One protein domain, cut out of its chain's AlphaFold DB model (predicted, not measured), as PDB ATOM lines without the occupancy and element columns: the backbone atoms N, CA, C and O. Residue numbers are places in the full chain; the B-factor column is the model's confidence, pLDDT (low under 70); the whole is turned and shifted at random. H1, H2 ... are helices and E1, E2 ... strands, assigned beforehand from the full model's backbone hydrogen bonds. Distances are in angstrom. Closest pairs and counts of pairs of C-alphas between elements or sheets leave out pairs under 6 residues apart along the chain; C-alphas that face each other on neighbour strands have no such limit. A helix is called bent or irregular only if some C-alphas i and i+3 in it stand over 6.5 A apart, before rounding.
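Overview. This is residues 61 to 153 and 160 to 201 of the 322 residues of an uncharacterized protein of Stieleria neptunia (UniProt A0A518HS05). A narrow sheet of three strands has one long helix, H1, packed over one face, and the other three helices lie toward the two ends of an elongated whole: H3 at one end, H2 and H4 at the other. Residues 122 to 128, of which 122 to 126 belong to H2, stick out freely, and the long link of residues 173 to 187 runs from H3 back to H4. The printed part has 135 residues, with four named helices and three named strands in the order E1 H1 E2 H2 E3 H3 H4; the sheet runs E1 E3 E2, all antiparallel, and the class is mixed, helices and strands. The whole is loose, with a radius of gyration of the C-alphas of 19.0 A, and spans 59 by 34 by 26 A.

Arrangement. E1, residues 61 to 68, is an edge strand and the antiparallel neighbour of E3, residues 140 to 152, at 151 degrees between directions; N 64 and O 145 are 2.8 A apart, within hydrogen-bond range. H1, residues 71 to 91, is on the sheet at a height over the sheet of 6.1 A, making two layers, a sheet with a helix on one face. It lies over E1 and only just over E3, on which 3 of its C-alphas fall, and runs slantwise to the strands, at 40 degrees to E1 on the local plane. The closest C-alphas of E1 and H1 are those of Gly 68 and Ala 74, 4.0 A apart. E2, residues 105 to 109, is the other edge strand, antiparallel to E3 at 136 degrees, with N 107 and O 142 2.8 A apart. E1, H1 and E2 form a split strand-helix-strand unit, two strands running the same way with E3 between them, and its crossover is right-handed. H2, residues 114 to 126, H3, residues 160 to 172, and H4, residues 188 to 201, are not on the sheet and touch no helix. Every O i to N i+4 pair is within hydrogen-bond range in H1, H2 and H4; in H3 6 of 9 are.

Along the chain. E1 begins at C-alpha 61 (-6.630, 20.800, -25.205) and is 23.7 A long. H1 measures 30.6 A, E2 12.2 A, H2 18.4 A and E3 38.2 A. H3, 19.0 A, is irregular: C-alphas 162 and 165 are 7.0 A apart. H4, 19.9 A, ends at C-alpha 201 (7.502, 1.259, -13.313).

Size, cuts and confidence. The C-alphas farthest apart, of Gly 128 and Leu 153, are 59.4 A apart. Residues 154 to 159 are not printed; C-alphas 153 and 160 are 10.1 A apart across the cut. The links H1 to E2, H2 to E3 and H3 to H4 are long. Residues 109 to 117, 131 and 134 have pLDDT under 70.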
ATOM      1  N   THR A  61      -7.366  20.699 -26.461       95.25
ATOM      2  CA  THR A  61      -6.630  20.800 -25.205       95.25
ATOM      3  C   THR A  61      -5.748  19.567 -25.047       95.25
ATOM      4  O   THR A  61      -6.231  18.445 -25.194       95.25
ATOM      5  N   MET A  62      -4.462  19.758 -24.765       95.06
ATOM      6  CA  MET A  62      -3.513  18.671 -24.483       95.06
ATOM      7  C   MET A  62      -2.359  19.167 -23.615       95.06
ATOM      8  O   MET A  62      -2.160  20.375 -23.486       95.06
ATOM      9  N   SER A  63      -1.571  18.255 -23.056       94.50
ATOM     10  CA  SER A  63      -0.281  18.595 -22.457       94.50
ATOM     11  C   SER A  63       0.834  18.525 -23.504       94.50
ATOM     12  O   SER A  63       0.827  17.684 -24.401       94.50
ATOM     13  N   VAL A  64       1.796  19.437 -23.395       95.75
ATOM     14  CA  VAL A  64       3.049  19.419 -24.151       95.75
ATOM     15  C   VAL A  64       4.198  19.344 -23.159       95.75
ATOM     16  O   VAL A  64       4.204  20.063 -22.153       95.75
ATOM     17  N   LYS A  65       5.171  18.477 -23.417       95.19
ATOM     18  CA  LYS A  65       6.309  18.238 -22.530       95.19
ATOM     19  C   LYS A  65       7.628  18.274 -23.293       95.19
ATOM     20  O   LYS A  65       7.705  18.103 -24.509       95.19
ATOM     21  N   ALA A  66       8.692  18.544 -22.559       96.06
ATOM     22  CA  ALA A  66      10.052  18.349 -23.028       96.06
ATOM     23  C   ALA A  66      10.940  17.962 -21.852       96.06
ATOM     24  O   ALA A  66      10.732  18.425 -20.727       96.06
ATOM     25  N   GLN A  67      11.937  17.129 -22.124       95.06
ATOM     26  CA  GLN A  67      12.854  16.642 -21.110       95.06
ATOM     27  C   GLN A  67      14.230  17.301 -21.231       95.06
ATOM     28  O   GLN A  67      14.604  17.874 -22.259       95.06
ATOM     29  N   GLY A  68      14.984  17.253 -20.139       94.69
ATOM     30  CA  GLY A  68      16.351  17.742 -20.078       94.69
ATOM     31  C   GLY A  68      17.119  17.155 -18.898       94.69
ATOM     32  O   GLY A  68      16.536  16.728 -17.906       94.69
ATOM     33  N   LYS A  69      18.448  17.160 -19.009       93.81
ATOM     34  CA  LYS A  69      19.390  16.700 -17.970       93.81
ATOM     35  C   LYS A  69      19.426  17.589 -16.723       93.81
ATOM     36  O   LYS A  69      19.867  17.174 -15.660       93.81
ATOM     37  N   ASP A  70      18.966  18.826 -16.860       94.81
ATOM     38  CA  ASP A  70      18.856  19.804 -15.782       94.81
ATOM     39  C   ASP A  70      17.587  20.667 -15.964       94.81
ATOM     40  O   ASP A  70      17.100  20.799 -17.096       94.81
ATOM     41  N   PRO A  71      17.061  21.308 -14.899       95.94
ATOM     42  CA  PRO A  71      15.868  22.157 -14.966       95.94
ATOM     43  C   PRO A  71      15.890  23.195 -16.091       95.94
ATOM     44  O   PRO A  71      14.891  23.421 -16.777       95.94
ATOM     45  N   LYS A  72      17.042  23.842 -16.296       96.56
ATOM     46  CA  LYS A  72      17.202  24.931 -17.261       96.56
ATOM     47  C   LYS A  72      17.171  24.392 -18.688       96.56
ATOM     48  O   LYS A  72      16.562  25.016 -19.558       96.56
ATOM     49  N   SER A  73      17.798  23.241 -18.926       96.00
ATOM     50  CA  SER A  73      17.746  22.544 -20.210       96.00
ATOM     51  C   SER A  73      16.322  22.104 -20.560       96.00
ATOM     52  O   SER A  73      15.880  22.406 -21.663       96.00
ATOM     53  N   ALA A  74      15.559  21.533 -19.618       95.81
ATOM     54  CA  ALA A  74      14.177  21.100 -19.847       95.81
ATOM     55  C   ALA A  74      13.259  22.276 -20.223       95.81
ATOM     56  O   ALA A  74      12.534  22.221 -21.216       95.81
ATOM     57  N   VAL A  75      13.349  23.397 -19.494       97.12
ATOM     58  CA  VAL A  75      12.578  24.615 -19.804       97.12
ATOM     59  C   VAL A  75      12.966  25.196 -21.167       97.12
ATOM     60  O   VAL A  75      12.094  25.633 -21.921       97.12
ATOM     61  N   ARG A  76      14.259  25.189 -21.520       97.38
ATOM     62  CA  ARG A  76      14.730  25.651 -22.834       97.38
ATOM     63  C   ARG A  76      14.218  24.753 -23.963       97.38
ATOM     64  O   ARG A  76      13.750  25.284 -24.971       97.38
ATOM     65  N   SER A  77      14.276  23.433 -23.789       96.56
ATOM     66  CA  SER A  77      13.730  22.456 -24.737       96.56
ATOM     67  C   SER A  77      12.228  22.657 -24.919       96.56
ATOM     68  O   SER A  77      11.757  22.746 -26.052       96.56
ATOM     69  N   LEU A  78      11.482  22.859 -23.825       97.19
ATOM     70  CA  LEU A  78      10.050  23.145 -23.887       97.19
ATOM     71  C   LEU A  78       9.766  24.458 -24.624       97.19
ATOM     72  O   LEU A  78       8.828  24.530 -25.410       97.19
ATOM     73  N   ALA A  79      10.566  25.506 -24.414       98.06
ATOM     74  CA  ALA A  79      10.392  26.776 -25.117       98.06
ATOM     75  C   ALA A  79      10.596  26.633 -26.636       98.06
ATOM     76  O   ALA A  79       9.784  27.145 -27.410       98.06
ATOM     77  N   ALA A  80      11.635  25.908 -27.062       97.62
ATOM     78  CA  ALA A  80      11.868  25.598 -28.473       97.62
ATOM     79  C   ALA A  80      10.728  24.744 -29.056       97.62
ATOM     80  O   ALA A  80      10.216  25.029 -30.140       97.62
ATOM     81  N   HIS A  81      10.263  23.752 -28.295       97.69
ATOM     82  CA  HIS A  81       9.131  22.917 -28.664       97.69
ATOM     83  C   HIS A  81       7.836  23.731 -28.826       97.69
ATOM     84  O   HIS A  81       7.192  23.641 -29.867       97.69
ATOM     85  N   LYS A  82       7.504  24.631 -27.888       97.81
ATOM     86  CA  LYS A  82       6.355  25.552 -27.997       97.81
ATOM     87  C   LYS A  82       6.409  26.398 -29.278       97.81
ATOM     88  O   LYS A  82       5.369  26.678 -29.866       97.81
ATOM     89  N   GLN A  83       7.593  26.830 -29.723       98.25
ATOM     90  CA  GLN A  83       7.743  27.567 -30.989       98.25
ATOM     91  C   GLN A  83       7.478  26.678 -32.213       98.25
ATOM     92  O   GLN A  83       6.760  27.100 -33.119       98.25
ATOM     93  N   ARG A  84       8.005  25.446 -32.215       98.00
ATOM     94  CA  ARG A  84       7.736  24.442 -33.256       98.00
ATOM     95  C   ARG A  84       6.238  24.141 -33.360       98.00
ATOM     96  O   ARG A  84       5.668  24.278 -34.436       98.00
ATOM     97  N   VAL A  85       5.602  23.838 -32.228       97.94
ATOM     98  CA  VAL A  85       4.165  23.547 -32.132       97.94
ATOM     99  C   VAL A  85       3.328  24.712 -32.669       97.94
ATOM    100  O   VAL A  85       2.443  24.489 -33.484       97.94
ATOM    101  N   ARG A  86       3.637  25.969 -32.308       98.12
ATOM    102  CA  ARG A  86       2.936  27.144 -32.870       98.12
ATOM    103  C   ARG A  86       3.001  27.200 -34.394       98.12
ATOM    104  O   ARG A  86       1.991  27.487 -35.031       98.12
ATOM    105  N   LYS A  87       4.179  26.949 -34.970       98.12
ATOM    106  CA  LYS A  87       4.370  26.960 -36.424       98.12
ATOM    107  C   LYS A  87       3.530  25.870 -37.095       98.12
ATOM    108  O   LYS A  87       2.779  26.167 -38.016       98.12
ATOM    109  N   GLU A  88       3.625  24.640 -36.601       97.81
ATOM    110  CA  GLU A  88       2.893  23.490 -37.143       97.81
ATOM    111  C   GLU A  88       1.368  23.637 -36.994       97.81
ATOM    112  O   GLU A  88       0.626  23.286 -37.908       97.81
ATOM    113  N   LEU A  89       0.882  24.213 -35.887       97.50
ATOM    114  CA  LEU A  89      -0.537  24.550 -35.715       97.50
ATOM    115  C   LEU A  89      -0.999  25.606 -36.732       97.50
ATOM    116  O   LEU A  89      -2.100  25.496 -37.272       97.50
ATOM    117  N   GLY A  90      -0.154  26.593 -37.042       96.94
ATOM    118  CA  GLY A  90      -0.424  27.567 -38.103       96.94
ATOM    119  C   GLY A  90      -0.553  26.915 -39.485       96.94
ATOM    120  O   GLY A  90      -1.467  27.241 -40.236       96.94
ATOM    121  N   GLU A  91       0.294  25.929 -39.796       96.94
ATOM    122  CA  GLU A  91       0.198  25.128 -41.029       96.94
ATOM    123  C   GLU A  91      -1.093  24.287 -41.089       96.94
ATOM    124  O   GLU A  91      -1.564  23.938 -42.172       96.94
ATOM    125  N   MET A  92      -1.701  23.995 -39.934       96.69
ATOM    126  CA  MET A  92      -3.007  23.338 -39.804       96.69
ATOM    127  C   MET A  92      -4.188  24.324 -39.794       96.69
ATOM    128  O   MET A  92      -5.295  23.940 -39.418       96.69
ATOM    129  N   ASN A  93      -3.978  25.585 -40.188       96.50
ATOM    130  CA  ASN A  93      -4.985  26.653 -40.176       96.50
ATOM    131  C   ASN A  93      -5.608  26.912 -38.791       96.50
ATOM    132  O   ASN A  93      -6.767  27.321 -38.697       96.50
ATOM    133  N   ALA A  94      -4.866  26.660 -37.709       97.12
ATOM    134  CA  ALA A  94      -5.290  27.098 -36.384       97.12
ATOM    135  C   ALA A  94      -5.315  28.630 -36.319       97.12
ATOM    136  O   ALA A  94      -4.490  29.300 -36.947       97.12
ATOM    137  N   ASN A  95      -6.218  29.199 -35.518       95.56
ATOM    138  CA  ASN A  95      -6.167  30.631 -35.244       95.56
ATOM    139  C   ASN A  95      -4.914  30.933 -34.401       95.56
ATOM    140  O   ASN A  95      -4.802  30.477 -33.268       95.56
ATOM    141  N   SER A  96      -3.969  31.717 -34.923       94.81
ATOM    142  CA  SER A  96      -2.720  32.031 -34.214       94.81
ATOM    143  C   SER A  96      -2.943  32.730 -32.871       94.81
ATOM    144  O   SER A  96      -2.148  32.547 -31.952       94.81
ATOM    145  N   GLU A  97      -4.021  33.507 -32.749       96.06
ATOM    146  CA  GLU A  97      -4.379  34.217 -31.515       96.06
ATOM    147  C   GLU A  97      -4.981  33.285 -30.458       96.06
ATOM    148  O   GLU A  97      -4.926  33.581 -29.266       96.06
ATOM    149  N   SER A  98      -5.523  32.133 -30.872       96.00
ATOM    150  CA  SER A  98      -6.105  31.152 -29.953       96.00
ATOM    151  C   SER A  98      -5.070  30.196 -29.358       96.00
ATOM    152  O   SER A  98      -5.393  29.478 -28.413       96.00
ATOM    153  N   VAL A  99      -3.830  30.178 -29.873       97.25
ATOM    154  CA  VAL A  99      -2.769  29.283 -29.391       97.25
ATOM    155  C   VAL A  99      -2.212  29.777 -28.055       97.25
ATOM    156  O   VAL A  99      -1.316  30.626 -27.992       97.25
ATOM    157  N   GLN A 100      -2.706  29.188 -26.973       96.62
ATOM    158  CA  GLN A 100      -2.346  29.526 -25.602       96.62
ATOM    159  C   GLN A 100      -1.602  28.368 -24.940       96.62
ATOM    160  O   GLN A 100      -1.983  27.205 -25.059       96.62
ATOM    161  N   PHE A 101      -0.539  28.701 -24.208       95.81
ATOM    162  CA  PHE A 101       0.166  27.755 -23.349       95.81
ATOM    163  C   PHE A 101       0.063  28.233 -21.908       95.81
ATOM    164  O   PHE A 101       0.315  29.411 -21.648       95.81
ATOM    165  N   THR A 102      -0.237  27.330 -20.980       93.62
ATOM    166  CA  THR A 102      -0.198  27.647 -19.548       93.62
ATOM    167  C   THR A 102       1.240  27.838 -19.055       93.62
ATOM    168  O   THR A 102       2.228  27.642 -19.790       93.62
ATOM    169  N   SER A 103       1.360  28.260 -17.793       93.25
ATOM    170  CA  SER A 103       2.638  28.331 -17.094       93.25
ATOM    171  C   SER A 103       3.341  26.972 -17.124       93.25
ATOM    172  O   SER A 103       2.726  25.909 -17.053       93.25
ATOM    173  N   THR A 104       4.660  27.014 -17.293       94.81
ATOM    174  CA  THR A 104       5.474  25.801 -17.311       94.81
ATOM    175  C   THR A 104       5.545  25.220 -15.904       94.81
ATOM    176  O   THR A 104       5.984  25.896 -14.976       94.81
ATOM    177  N   GLN A 105       5.173  23.955 -15.774       93.06
ATOM    178  CA  GLN A 105       5.391  23.147 -14.584       93.06
ATOM    179  C   GLN A 105       6.660  22.325 -14.777       93.06
ATOM    180  O   GLN A 105       6.917  21.814 -15.867       93.06
ATOM    181  N   LEU A 106       7.466  22.212 -13.727       93.25
ATOM    182  CA  LEU A 106       8.675  21.401 -13.746       93.25
ATOM    183  C   LEU A 106       8.493  20.229 -12.789       93.25
ATOM    184  O   LEU A 106       8.186  20.428 -11.616       93.25
ATOM    185  N   SER A 107       8.723  19.023 -13.284       90.00
ATOM    186  CA  SER A 107       8.791  17.810 -12.484       90.00
ATOM    187  C   SER A 107      10.141  17.124 -12.677       90.00
ATOM    188  O   SER A 107      10.872  17.360 -13.642       90.00
ATOM    189  N   THR A 108      10.507  16.294 -11.709       87.31
ATOM    190  CA  THR A 108      11.695  15.439 -11.779       87.31
ATOM    191  C   THR A 108      11.231  14.040 -12.159       87.31
ATOM    192  O   THR A 108      10.700  13.300 -11.334       87.31
ATOM    193  N   GLY A 109      11.364  13.712 -13.444       65.50
ATOM    194  CA  GLY A 109      11.101  12.391 -14.003       65.50
ATOM    195  C   GLY A 109      12.301  11.489 -13.752       65.50
ATOM    196  O   GLY A 109      13.142  11.296 -14.615       65.50
ATOM    197  N   GLY A 110      12.415  10.995 -12.529       57.44
ATOM    198  CA  GLY A 110      13.517  10.145 -12.109       57.44
ATOM    199  C   GLY A 110      13.600  10.146 -10.594       57.44
ATOM    200  O   GLY A 110      13.927  11.158  -9.986       57.44
ATOM    201  N   SER A 111      13.282   9.010  -9.980       47.81
ATOM    202  CA  SER A 111      13.667   8.665  -8.604       47.81
ATOM    203  C   SER A 111      13.106   9.473  -7.417       47.81
ATOM    204  O   SER A 111      13.281   9.013  -6.289       47.81
ATOM    205  N   ASN A 112      12.417  10.607  -7.578       44.53
ATOM    206  CA  ASN A 112      11.946  11.355  -6.396       44.53
ATOM    207  C   ASN A 112      10.719  10.763  -5.699       44.53
ATOM    208  O   ASN A 112      10.414  11.157  -4.577       44.53
ATOM    209  N   ASN A 113      10.105   9.725  -6.262       54.53
ATOM    210  CA  ASN A 113       9.285   8.820  -5.466       54.53
ATOM    211  C   ASN A 113      10.183   7.819  -4.727       54.53
ATOM    212  O   ASN A 113      10.021   6.605  -4.841       54.53
ATOM    213  N   SER A 114      11.146   8.328  -3.951       57.97
ATOM    214  CA  SER A 114      12.005   7.516  -3.087       57.97
ATOM    215  C   SER A 114      11.165   6.671  -2.135       57.97
ATOM    216  O   SER A 114      11.495   5.518  -1.885       57.97
ATOM    217  N   GLU A 115      10.044   7.214  -1.658       63.12
ATOM    218  CA  GLU A 115       9.073   6.487  -0.839       63.12
ATOM    219  C   GLU A 115       8.411   5.343  -1.613       63.12
ATOM    220  O   GLU A 115       8.242   4.244  -1.090       63.12
ATOM    221  N   GLN A 116       8.107   5.554  -2.892       64.62
ATOM    222  CA  GLN A 116       7.460   4.544  -3.721       64.62
ATOM    223  C   GLN A 116       8.435   3.468  -4.206       64.62
ATOM    224  O   GLN A 116       8.101   2.287  -4.191       64.62
ATOM    225  N   GLN A 117       9.671   3.840  -4.553       68.31
ATOM    226  CA  GLN A 117      10.744   2.877  -4.796       68.31
ATOM    227  C   GLN A 117      11.059   2.074  -3.528       68.31
ATOM    228  O   GLN A 117      11.292   0.867  -3.606       68.31
ATOM    229  N   GLN A 118      11.034   2.703  -2.347       71.44
ATOM    230  CA  GLN A 118      11.159   1.989  -1.073       71.44
ATOM    231  C   GLN A 118       9.993   1.021  -0.851       71.44
ATOM    232  O   GLN A 118      10.227  -0.119  -0.444       71.44
ATOM    233  N   TYR A 119       8.764   1.432  -1.168       76.62
ATOM    234  CA  TYR A 119       7.583   0.576  -1.090       76.62
ATOM    235  C   TYR A 119       7.682  -0.630  -2.038       76.62
ATOM    236  O   TYR A 119       7.515  -1.768  -1.597       76.62
ATOM    237  N   MET A 120       8.064  -0.421  -3.303       74.44
ATOM    238  CA  MET A 120       8.294  -1.507  -4.267       74.44
ATOM    239  C   MET A 120       9.388  -2.469  -3.802       74.44
ATOM    240  O   MET A 120       9.189  -3.684  -3.831       74.44
ATOM    241  N   ARG A 121      10.515  -1.953  -3.290       77.06
ATOM    242  CA  ARG A 121      11.577  -2.795  -2.713       77.06
ATOM    243  C   ARG A 121      11.070  -3.618  -1.528       77.06
ATOM    244  O   ARG A 121      11.509  -4.751  -1.346       77.06
ATOM    245  N   MET A 122      10.159  -3.078  -0.717       80.31
ATOM    246  CA  MET A 122       9.546  -3.813   0.393       80.31
ATOM    247  C   MET A 122       8.613  -4.923  -0.113       80.31
ATOM    248  O   MET A 122       8.697  -6.050   0.375       80.31
ATOM    249  N   MET A 123       7.789  -4.638  -1.123       80.44
ATOM    250  CA  MET A 123       6.875  -5.607  -1.735       80.44
ATOM    251  C   MET A 123       7.628  -6.747  -2.440       80.44
ATOM    252  O   MET A 123       7.332  -7.919  -2.219       80.44
ATOM    253  N   GLN A 124       8.662  -6.432  -3.224       79.44
ATOM    254  CA  GLN A 124       9.484  -7.439  -3.907       79.44
ATOM    255  C   GLN A 124      10.249  -8.325  -2.913       79.44
ATOM    256  O   GLN A 124      10.326  -9.541  -3.104       79.44
ATOM    257  N   ARG A 125      10.717  -7.757  -1.786       82.75
ATOM    258  CA  ARG A 125      11.290  -8.537  -0.674       82.75
ATOM    259  C   ARG A 125      10.280  -9.501  -0.049       82.75
ATOM    260  O   ARG A 125      10.668 -10.609   0.303       82.75
ATOM    261  N   GLN A 126       9.007  -9.117   0.071       83.00
ATOM    262  CA  GLN A 126       7.951 -10.018   0.559       83.00
ATOM    263  C   GLN A 126       7.630 -11.140  -0.441       83.00
ATOM    264  O   GLN A 126       7.325 -12.254  -0.026       83.00
ATOM    265  N   MET A 127       7.762 -10.872  -1.743       82.38
ATOM    266  CA  MET A 127       7.557 -11.846  -2.826       82.38
ATOM    267  C   MET A 127       8.782 -12.742  -3.092       82.38
ATOM    268  O   MET A 127       8.728 -13.614  -3.957       82.38
ATOM    269  N   GLY A 128       9.896 -12.542  -2.374       81.38
ATOM    270  CA  GLY A 128      11.126 -13.326  -2.538       81.38
ATOM    271  C   GLY A 128      11.861 -13.092  -3.864       81.38
ATOM    272  O   GLY A 128      12.738 -13.878  -4.217       81.38
ATOM    273  N   GLN A 129      11.521 -12.032  -4.603       77.94
ATOM    274  CA  GLN A 129      12.196 -11.677  -5.850       77.94
ATOM    275  C   GLN A 129      13.438 -10.826  -5.558       77.94
ATOM    276  O   GLN A 129      13.387  -9.849  -4.809       77.94
ATOM    277  N   VAL A 130      14.574 -11.212  -6.146       75.81
ATOM    278  CA  VAL A 130      15.822 -10.442  -6.076       75.81
ATOM    279  C   VAL A 130      15.735  -9.303  -7.086       75.81
ATOM    280  O   VAL A 130      15.618  -9.550  -8.283       75.81
ATOM    281  N   VAL A 131      15.792  -8.066  -6.597       69.31
ATOM    282  CA  VAL A 131      15.808  -6.864  -7.442       69.31
ATOM    283  C   VAL A 131      17.203  -6.723  -8.058       69.31
ATOM    284  O   VAL A 131      18.171  -6.675  -7.292       69.31
ATOM    285  N   PRO A 132      17.346  -6.675  -9.395       70.81
ATOM    286  CA  PRO A 132      18.630  -6.391 -10.020       70.81
ATOM    287  C   PRO A 132      19.123  -4.990  -9.624       70.81
ATOM    288  O   PRO A 132      18.340  -4.043  -9.560       70.81
ATOM    289  N   ASP A 133      20.422  -4.863  -9.350       78.38
ATOM    290  CA  ASP A 133      21.060  -3.568  -9.109       78.38
ATOM    291  C   ASP A 133      21.293  -2.869 -10.454       78.38
ATOM    292  O   ASP A 133      22.168  -3.266 -11.224       78.38
ATOM    293  N   LEU A 134      20.462  -1.872 -10.764       69.38
ATOM    294  CA  LEU A 134      20.526  -1.104 -12.014       69.38
ATOM    295  C   LEU A 134      21.547   0.051 -11.964       69.38
ATOM    296  O   LEU A 134      21.679   0.795 -12.936       69.38
ATOM    297  N   GLY A 135      22.291   0.207 -10.862       80.56
ATOM    298  CA  GLY A 135      23.188   1.346 -10.670       80.56
ATOM    299  C   GLY A 135      22.443   2.678 -10.509       80.56
ATOM    300  O   GLY A 135      21.241   2.721 -10.244       80.56
ATOM    301  N   GLU A 136      23.174   3.791 -10.620       81.62
ATOM    302  CA  GLU A 136      22.607   5.140 -10.518       81.62
ATOM    303  C   GLU A 136      21.878   5.508 -11.819       81.62
ATOM    304  O   GLU A 136      22.496   5.655 -12.874       81.62
ATOM    305  N   VAL A 137      20.550   5.627 -11.744       81.69
ATOM    306  CA  VAL A 137      19.717   6.063 -12.872       81.69
ATOM    307  C   VAL A 137      19.874   7.581 -13.033       81.69
ATOM    308  O   VAL A 137      19.696   8.310 -12.050       81.69
ATOM    309  N   PRO A 138      20.184   8.088 -14.240       85.56
ATOM    310  CA  PRO A 138      20.314   9.522 -14.470       85.56
ATOM    311  C   PRO A 138      19.011  10.252 -14.123       85.56
ATOM    312  O   PRO A 138      17.911   9.816 -14.464       85.56
ATOM    313  N   THR A 139      19.130  11.394 -13.444       88.81
ATOM    314  CA  THR A 139      17.968  12.230 -13.123       88.81
ATOM    315  C   THR A 139      17.544  13.015 -14.360       88.81
ATOM    316  O   THR A 139      18.319  13.818 -14.880       88.81
ATOM    317  N   VAL A 140      16.302  12.828 -14.809       91.00
ATOM    318  CA  VAL A 140      15.715  13.599 -15.909       91.00
ATOM    319  C   VAL A 140      14.704  14.597 -15.355       91.00
ATOM    320  O   VAL A 140      13.900  14.299 -14.473       91.00
ATOM    321  N   TYR A 141      14.742  15.818 -15.872       93.19
ATOM    322  CA  TYR A 141      13.768  16.857 -15.568       93.19
ATOM    323  C   TYR A 141      12.774  16.957 -16.718       93.19
ATOM    324  O   TYR A 141      13.177  17.063 -17.876       93.19
ATOM    325  N   THR A 142      11.485  16.966 -16.399       93.44
ATOM    326  CA  THR A 142      10.400  17.119 -17.370       93.44
ATOM    327  C   THR A 142       9.747  18.473 -17.153       93.44
ATOM    328  O   THR A 142       9.262  18.781 -16.067       93.44
ATOM    329  N   ALA A 143       9.742  19.305 -18.188       95.12
ATOM    330  CA  ALA A 143       8.983  20.544 -18.207       95.12
ATOM    331  C   ALA A 143       7.691  20.313 -18.998       95.12
ATOM    332  O   ALA A 143       7.756  19.926 -20.164       95.12
ATOM    333  N   THR A 144       6.541  20.591 -18.390       94.69
ATOM    334  CA  THR A 144       5.207  20.390 -18.977       94.69
ATOM    335  C   THR A 144       4.445  21.712 -19.027       94.69
ATOM    336  O   THR A 144       4.612  22.576 -18.168       94.69
ATOM    337  N   ALA A 145       3.605  21.898 -20.039       95.12
ATOM    338  CA  ALA A 145       2.611  22.966 -20.090       95.12
ATOM    339  C   ALA A 145       1.350  22.464 -20.799       95.12
ATOM    340  O   ALA A 145       1.433  21.589 -21.656       95.12
ATOM    341  N   SER A 146       0.193  23.040 -20.498       94.62
ATOM    342  CA  SER A 146      -1.046  22.738 -21.218       94.62
ATOM    343  C   SER A 146      -1.165  23.647 -22.436       94.62
ATOM    344  O   SER A 146      -0.943  24.853 -22.338       94.62
ATOM    345  N   LEU A 147      -1.510  23.069 -23.580       95.38
ATOM    346  CA  LEU A 147      -1.830  23.747 -24.829       95.38
ATOM    347  C   LEU A 147      -3.352  23.820 -24.978       95.38
ATOM    348  O   LEU A 147      -4.029  22.798 -24.882       95.38
ATOM    349  N   ARG A 148      -3.864  25.016 -25.273       96.69
ATOM    350  CA  ARG A 148      -5.227  25.271 -25.752       96.69
ATOM    351  C   ARG A 148      -5.129  25.954 -27.111       96.69
ATOM    352  O   ARG A 148      -4.347  26.887 -27.268       96.69
ATOM    353  N   VAL A 149      -5.901  25.491 -28.085       97.31
ATOM    354  CA  VAL A 149      -5.949  26.097 -29.421       97.31
ATOM    355  C   VAL A 149      -7.306  25.850 -30.064       97.31
ATOM    356  O   VAL A 149      -7.860  24.759 -29.958       97.31
ATOM    357  N   ASP A 150      -7.820  26.876 -30.739       97.56
ATOM    358  CA  ASP A 150      -9.122  26.876 -31.400       97.56
ATOM    359  C   ASP A 150      -8.973  27.017 -32.922       97.56
ATOM    360  O   ASP A 150      -8.240  27.886 -33.413       97.56
ATOM    361  N   TRP A 151      -9.729  26.206 -33.661       97.88
ATOM    362  CA  TRP A 151      -9.915  26.295 -35.106       97.88
ATOM    363  C   TRP A 151     -11.290  26.881 -35.425       97.88
ATOM    364  O   TRP A 151     -12.289  26.411 -34.867       97.88
ATOM    365  N   PRO A 152     -11.377  27.854 -36.347       97.31
ATOM    366  CA  PRO A 152     -12.664  28.276 -36.878       97.31
ATOM    367  C   PRO A 152     -13.319  27.111 -37.627       97.31
ATOM    368  O   PRO A 152     -12.643  26.309 -38.277       97.31
ATOM    369  N   LEU A 153     -14.644  27.016 -37.547       97.00
ATOM    370  CA  LEU A 153     -15.367  25.982 -38.274       97.00
ATOM    371  C   LEU A 153     -15.434  26.319 -39.773       97.00
ATOM    372  O   LEU A 153     -15.855  27.419 -40.128       97.00
ATOM    373  N   ALA A 160     -21.122  17.387 -41.931       97.12
ATOM    374  CA  ALA A 160     -19.713  17.694 -42.144       97.12
ATOM    375  C   ALA A 160     -18.984  18.081 -40.844       97.12
ATOM    376  O   ALA A 160     -17.848  17.655 -40.626       97.12
ATOM    377  N   LEU A 161     -19.634  18.842 -39.954       96.62
ATOM    378  CA  LEU A 161     -19.072  19.212 -38.653       96.62
ATOM    379  C   LEU A 161     -18.760  17.983 -37.791       96.62
ATOM    380  O   LEU A 161     -17.715  17.955 -37.140       96.62
ATOM    381  N   SER A 162     -19.609  16.952 -37.816       96.12
ATOM    382  CA  SER A 162     -19.426  15.742 -37.001       96.12
ATOM    383  C   SER A 162     -18.136  14.961 -37.315       96.12
ATOM    384  O   SER A 162     -17.619  14.249 -36.453       96.12
ATOM    385  N   LEU A 163     -17.580  15.134 -38.521       97.12
ATOM    386  CA  LEU A 163     -16.364  14.458 -38.991       97.12
ATOM    387  C   LEU A 163     -15.069  15.217 -38.659       97.12
ATOM    388  O   LEU A 163     -13.989  14.618 -38.648       97.12
ATOM    389  N   LEU A 164     -15.151  16.521 -38.365       96.56
ATOM    390  CA  LEU A 164     -13.975  17.364 -38.113       96.56
ATOM    391  C   LEU A 164     -13.101  16.891 -36.943       96.56
ATOM    392  O   LEU A 164     -11.879  16.881 -37.115       96.56
ATOM    393  N   PRO A 165     -13.649  16.461 -35.782       96.69
ATOM    394  CA  PRO A 165     -12.820  15.998 -34.675       96.69
ATOM    395  C   PRO A 165     -11.907  14.836 -35.066       96.69
ATOM    396  O   PRO A 165     -10.739  14.833 -34.688       96.69
ATOM    397  N   GLN A 166     -12.407  13.878 -35.854       96.81
ATOM    398  CA  GLN A 166     -11.602  12.738 -36.291       96.81
ATOM    399  C   GLN A 166     -10.501  13.170 -37.261       96.81
ATOM    400  O   GLN A 166      -9.343  12.812 -37.065       96.81
ATOM    401  N   GLY A 167     -10.836  14.002 -38.253       96.88
ATOM    402  CA  GLY A 167      -9.842  14.534 -39.184       96.88
ATOM    403  C   GLY A 167      -8.737  15.325 -38.477       96.88
ATOM    404  O   GLY A 167      -7.569  15.223 -38.852       96.88
ATOM    405  N   LEU A 168      -9.080  16.071 -37.421       96.69
ATOM    406  CA  LEU A 168      -8.103  16.781 -36.599       96.69
ATOM    407  C   LEU A 168      -7.238  15.813 -35.770       96.69
ATOM    408  O   LEU A 168      -6.019  15.985 -35.749       96.69
ATOM    409  N   ARG A 169      -7.818  14.767 -35.156       96.12
ATOM    410  CA  ARG A 169      -7.043  13.712 -34.462       96.12
ATOM    411  C   ARG A 169      -6.018  13.071 -35.385       96.12
ATOM    412  O   ARG A 169      -4.859  12.961 -35.003       96.12
ATOM    413  N   ASP A 170      -6.422  12.711 -36.600       97.25
ATOM    414  CA  ASP A 170      -5.547  12.066 -37.580       97.25
ATOM    415  C   ASP A 170      -4.407  12.985 -38.051       97.25
ATOM    416  O   ASP A 170      -3.359  12.515 -38.493       97.25
ATOM    417  N   GLN A 171      -4.598  14.306 -38.004       96.31
ATOM    418  CA  GLN A 171      -3.540  15.274 -38.302       96.31
ATOM    419  C   GLN A 171      -2.604  15.499 -37.113       96.31
ATOM    420  O   GLN A 171      -1.403  15.677 -37.318       96.31
ATOM    421  N   ILE A 172      -3.147  15.503 -35.897       95.88
ATOM    422  CA  ILE A 172      -2.386  15.637 -34.653       95.88
ATOM    423  C   ILE A 172      -1.506  14.410 -34.431       95.88
ATOM    424  O   ILE A 172      -0.327  14.574 -34.159       95.88
ATOM    425  N   SER A 173      -2.029  13.196 -34.619       94.94
ATOM    426  CA  SER A 173      -1.287  11.947 -34.385       94.94
ATOM    427  C   SER A 173      -0.093  11.746 -35.323       94.94
ATOM    428  O   SER A 173       0.817  10.984 -35.019       94.94
ATOM    429  N   LYS A 174      -0.069  12.444 -36.464       96.44
ATOM    430  CA  LYS A 174       1.066  12.458 -37.403       96.44
ATOM    431  C   LYS A 174       2.191  13.402 -36.975       96.44
ATOM    432  O   LYS A 174       3.216  13.453 -37.652       96.44
ATOM    433  N   ARG A 175       1.985  14.191 -35.919       96.56
ATOM    434  CA  ARG A 175       2.918  15.199 -35.419       96.56
ATOM    435  C   ARG A 175       3.246  14.917 -33.964       96.56
ATOM    436  O   ARG A 175       2.415  14.449 -33.196       96.56
ATOM    437  N   ASP A 176       4.460  15.264 -33.572       96.19
ATOM    438  CA  ASP A 176       4.876  15.187 -32.178       96.19
ATOM    439  C   ASP A 176       4.559  16.510 -31.474       96.19
ATOM    440  O   ASP A 176       5.435  17.368 -31.319       96.19
ATOM    441  N   PHE A 177       3.286  16.699 -31.118       96.50
ATOM    442  CA  PHE A 177       2.838  17.846 -30.321       96.50
ATOM    443  C   PHE A 177       2.987  17.628 -28.823       96.50
ATOM    444  O   PHE A 177       3.221  18.595 -28.108       96.50
ATOM    445  N   GLN A 178       2.867  16.388 -28.350       95.06
ATOM    446  CA  GLN A 178       3.063  16.074 -26.936       95.06
ATOM    447  C   GLN A 178       4.540  16.173 -26.544       95.06
ATOM    448  O   GLN A 178       4.834  16.485 -25.395       95.06
ATOM    449  N   GLY A 179       5.466  15.997 -27.489       93.94
ATOM    450  CA  GLY A 179       6.896  16.097 -27.237       93.94
ATOM    451  C   GLY A 179       7.508  14.789 -26.755       93.94
ATOM    452  O   GLY A 179       8.483  14.818 -26.005       93.94
ATOM    453  N   ASP A 180       6.955  13.653 -27.179       90.50
ATOM    454  CA  ASP A 180       7.478  12.322 -26.861       90.50
ATOM    455  C   ASP A 180       8.858  12.098 -27.492       90.50
ATOM    456  O   ASP A 180       9.689  11.401 -26.921       90.50
ATOM    457  N   ASN A 181       9.158  12.779 -28.605       91.94
ATOM    458  CA  ASN A 181      10.489  12.750 -29.218       91.94
ATOM    459  C   ASN A 181      11.443  13.817 -28.648       91.94
ATOM    460  O   ASN A 181      12.582  13.925 -29.101       91.94
ATOM    461  N   ASN A 182      11.020  14.628 -27.669       90.50
ATOM    462  CA  ASN A 182      11.886  15.609 -27.001       90.50
ATOM    463  C   ASN A 182      12.623  14.971 -25.806       90.50
ATOM    464  O   ASN A 182      12.593  15.510 -24.690       90.50
ATOM    465  N   ALA A 183      13.250  13.819 -26.044       87.94
ATOM    466  CA  ALA A 183      14.057  13.107 -25.063       87.94
ATOM    467  C   ALA A 183      15.311  13.921 -24.676       87.94
ATOM    468  O   ALA A 183      15.796  14.739 -25.471       87.94
ATOM    469  N   PRO A 184      15.847  13.740 -23.456       89.62
ATOM    470  CA  PRO A 184      17.111  14.347 -23.074       89.62
ATOM    471  C   PRO A 184      18.254  13.760 -23.913       89.62
ATOM    472  O   PRO A 184      18.261  12.577 -24.236       89.62
ATOM    473  N   ASP A 185      19.247  14.590 -24.225       89.50
ATOM    474  CA  ASP A 185      20.507  14.151 -24.834       89.50
ATOM    475  C   ASP A 185      21.327  13.388 -23.780       89.50
ATOM    476  O   ASP A 185      22.026  13.995 -22.958       89.50
ATOM    477  N   LEU A 186      21.125  12.071 -23.739       88.56
ATOM    478  CA  LEU A 186      21.804  11.108 -22.876       88.56
ATOM    479  C   LEU A 186      22.658  10.176 -23.738       88.56
ATOM    480  O   LEU A 186      22.339   9.919 -24.897       88.56
ATOM    481  N   ASP A 187      23.742   9.662 -23.166       92.81
ATOM    482  CA  ASP A 187      24.477   8.560 -23.777       92.81
ATOM    483  C   ASP A 187      23.628   7.274 -23.802       92.81
ATOM    484  O   ASP A 187      22.693   7.117 -23.015       92.81
ATOM    485  N   GLU A 188      23.952   6.358 -24.717       92.44
ATOM    486  CA  GLU A 188      23.195   5.118 -24.953       92.44
ATOM    487  C   GLU A 188      23.065   4.261 -23.681       92.44
ATOM    488  O   GLU A 188      21.980   3.771 -23.382       92.44
ATOM    489  N   GLU A 189      24.121   4.181 -22.861       90.31
ATOM    490  CA  GLU A 189      24.100   3.441 -21.591       90.31
ATOM    491  C   GLU A 189      23.127   4.075 -20.577       90.31
ATOM    492  O   GLU A 189      22.361   3.381 -19.904       90.31
ATOM    493  N   SER A 190      23.132   5.403 -20.465       89.00
ATOM    494  CA  SER A 190      22.181   6.155 -19.637       89.00
ATOM    495  C   SER A 190      20.732   6.021 -20.119       89.00
ATOM    496  O   SER A 190      19.819   5.954 -19.290       89.00
ATOM    497  N   LEU A 191      20.511   5.976 -21.436       87.44
ATOM    498  CA  LEU A 191      19.186   5.813 -22.034       87.44
ATOM    499  C   LEU A 191      18.620   4.414 -21.758       87.44
ATOM    500  O   LEU A 191      17.501   4.312 -21.262       87.44
ATOM    501  N   GLU A 192      19.412   3.358 -21.971       88.12
ATOM    502  CA  GLU A 192      19.006   1.979 -21.670       88.12
ATOM    503  C   GLU A 192      18.612   1.812 -20.194       88.12
ATOM    504  O   GLU A 192      17.598   1.185 -19.877       88.12
ATOM    505  N   LYS A 193      19.367   2.419 -19.267       86.38
ATOM    506  CA  LYS A 193      19.035   2.399 -17.829       86.38
ATOM    507  C   LYS A 193      17.733   3.132 -17.522       86.38
ATOM    508  O   LYS A 193      16.960   2.677 -16.675       86.38
ATOM    509  N   LEU A 194      17.491   4.266 -18.178       85.12
ATOM    510  CA  LEU A 194      16.261   5.035 -18.008       85.12
ATOM    511  C   LEU A 194      15.048   4.250 -18.525       85.12
ATOM    512  O   LEU A 194      14.054   4.143 -17.809       85.12
ATOM    513  N   GLU A 195      15.147   3.659 -19.716       85.75
ATOM    514  CA  GLU A 195      14.093   2.835 -20.319       85.75
ATOM    515  C   GLU A 195      13.801   1.587 -19.480       85.75
ATOM    516  O   GLU A 195      12.641   1.299 -19.182       85.75
ATOM    517  N   ALA A 196      14.840   0.892 -19.000       84.00
ATOM    518  CA  ALA A 196      14.679  -0.246 -18.096       84.00
ATOM    519  C   ALA A 196      13.975   0.157 -16.788       84.00
ATOM    520  O   ALA A 196      13.101  -0.562 -16.300       84.00
ATOM    521  N   SER A 197      14.319   1.325 -16.230       81.56
ATOM    522  CA  SER A 197      13.663   1.848 -15.029       81.56
ATOM    523  C   SER A 197      12.204   2.241 -15.279       81.56
ATOM    524  O   SER A 197      11.392   2.097 -14.364       81.56
ATOM    525  N   GLN A 198      11.867   2.762 -16.460       81.25
ATOM    526  CA  GLN A 198      10.492   3.117 -16.822       81.25
ATOM    527  C   GLN A 198       9.637   1.867 -17.036       81.25
ATOM    528  O   GLN A 198       8.566   1.766 -16.443       81.25
ATOM    529  N   ALA A 199      10.149   0.869 -17.763       81.06
ATOM    530  CA  ALA A 199       9.446  -0.390 -18.007       81.06
ATOM    531  C   ALA A 199       9.081  -1.128 -16.703       81.06
ATOM    532  O   ALA A 199       7.965  -1.627 -16.563       81.06
ATOM    533  N   MET A 200       9.982  -1.142 -15.711       74.38
ATOM    534  CA  MET A 200       9.686  -1.707 -14.384       74.38
ATOM    535  C   MET A 200       8.622  -0.908 -13.614       74.38
ATOM    536  O   MET A 200       7.878  -1.476 -12.809       74.38
ATOM    537  N   GLY A 201       8.561   0.407 -13.838       70.62
ATOM    538  CA  GLY A 201       7.502   1.259 -13.313       70.62
ATOM    539  C   GLY A 201       6.154   0.872 -13.913       70.62
ATOM    540  O   GLY A 201       5.247   0.493 -13.177       70.62
TER     541      GLY A 201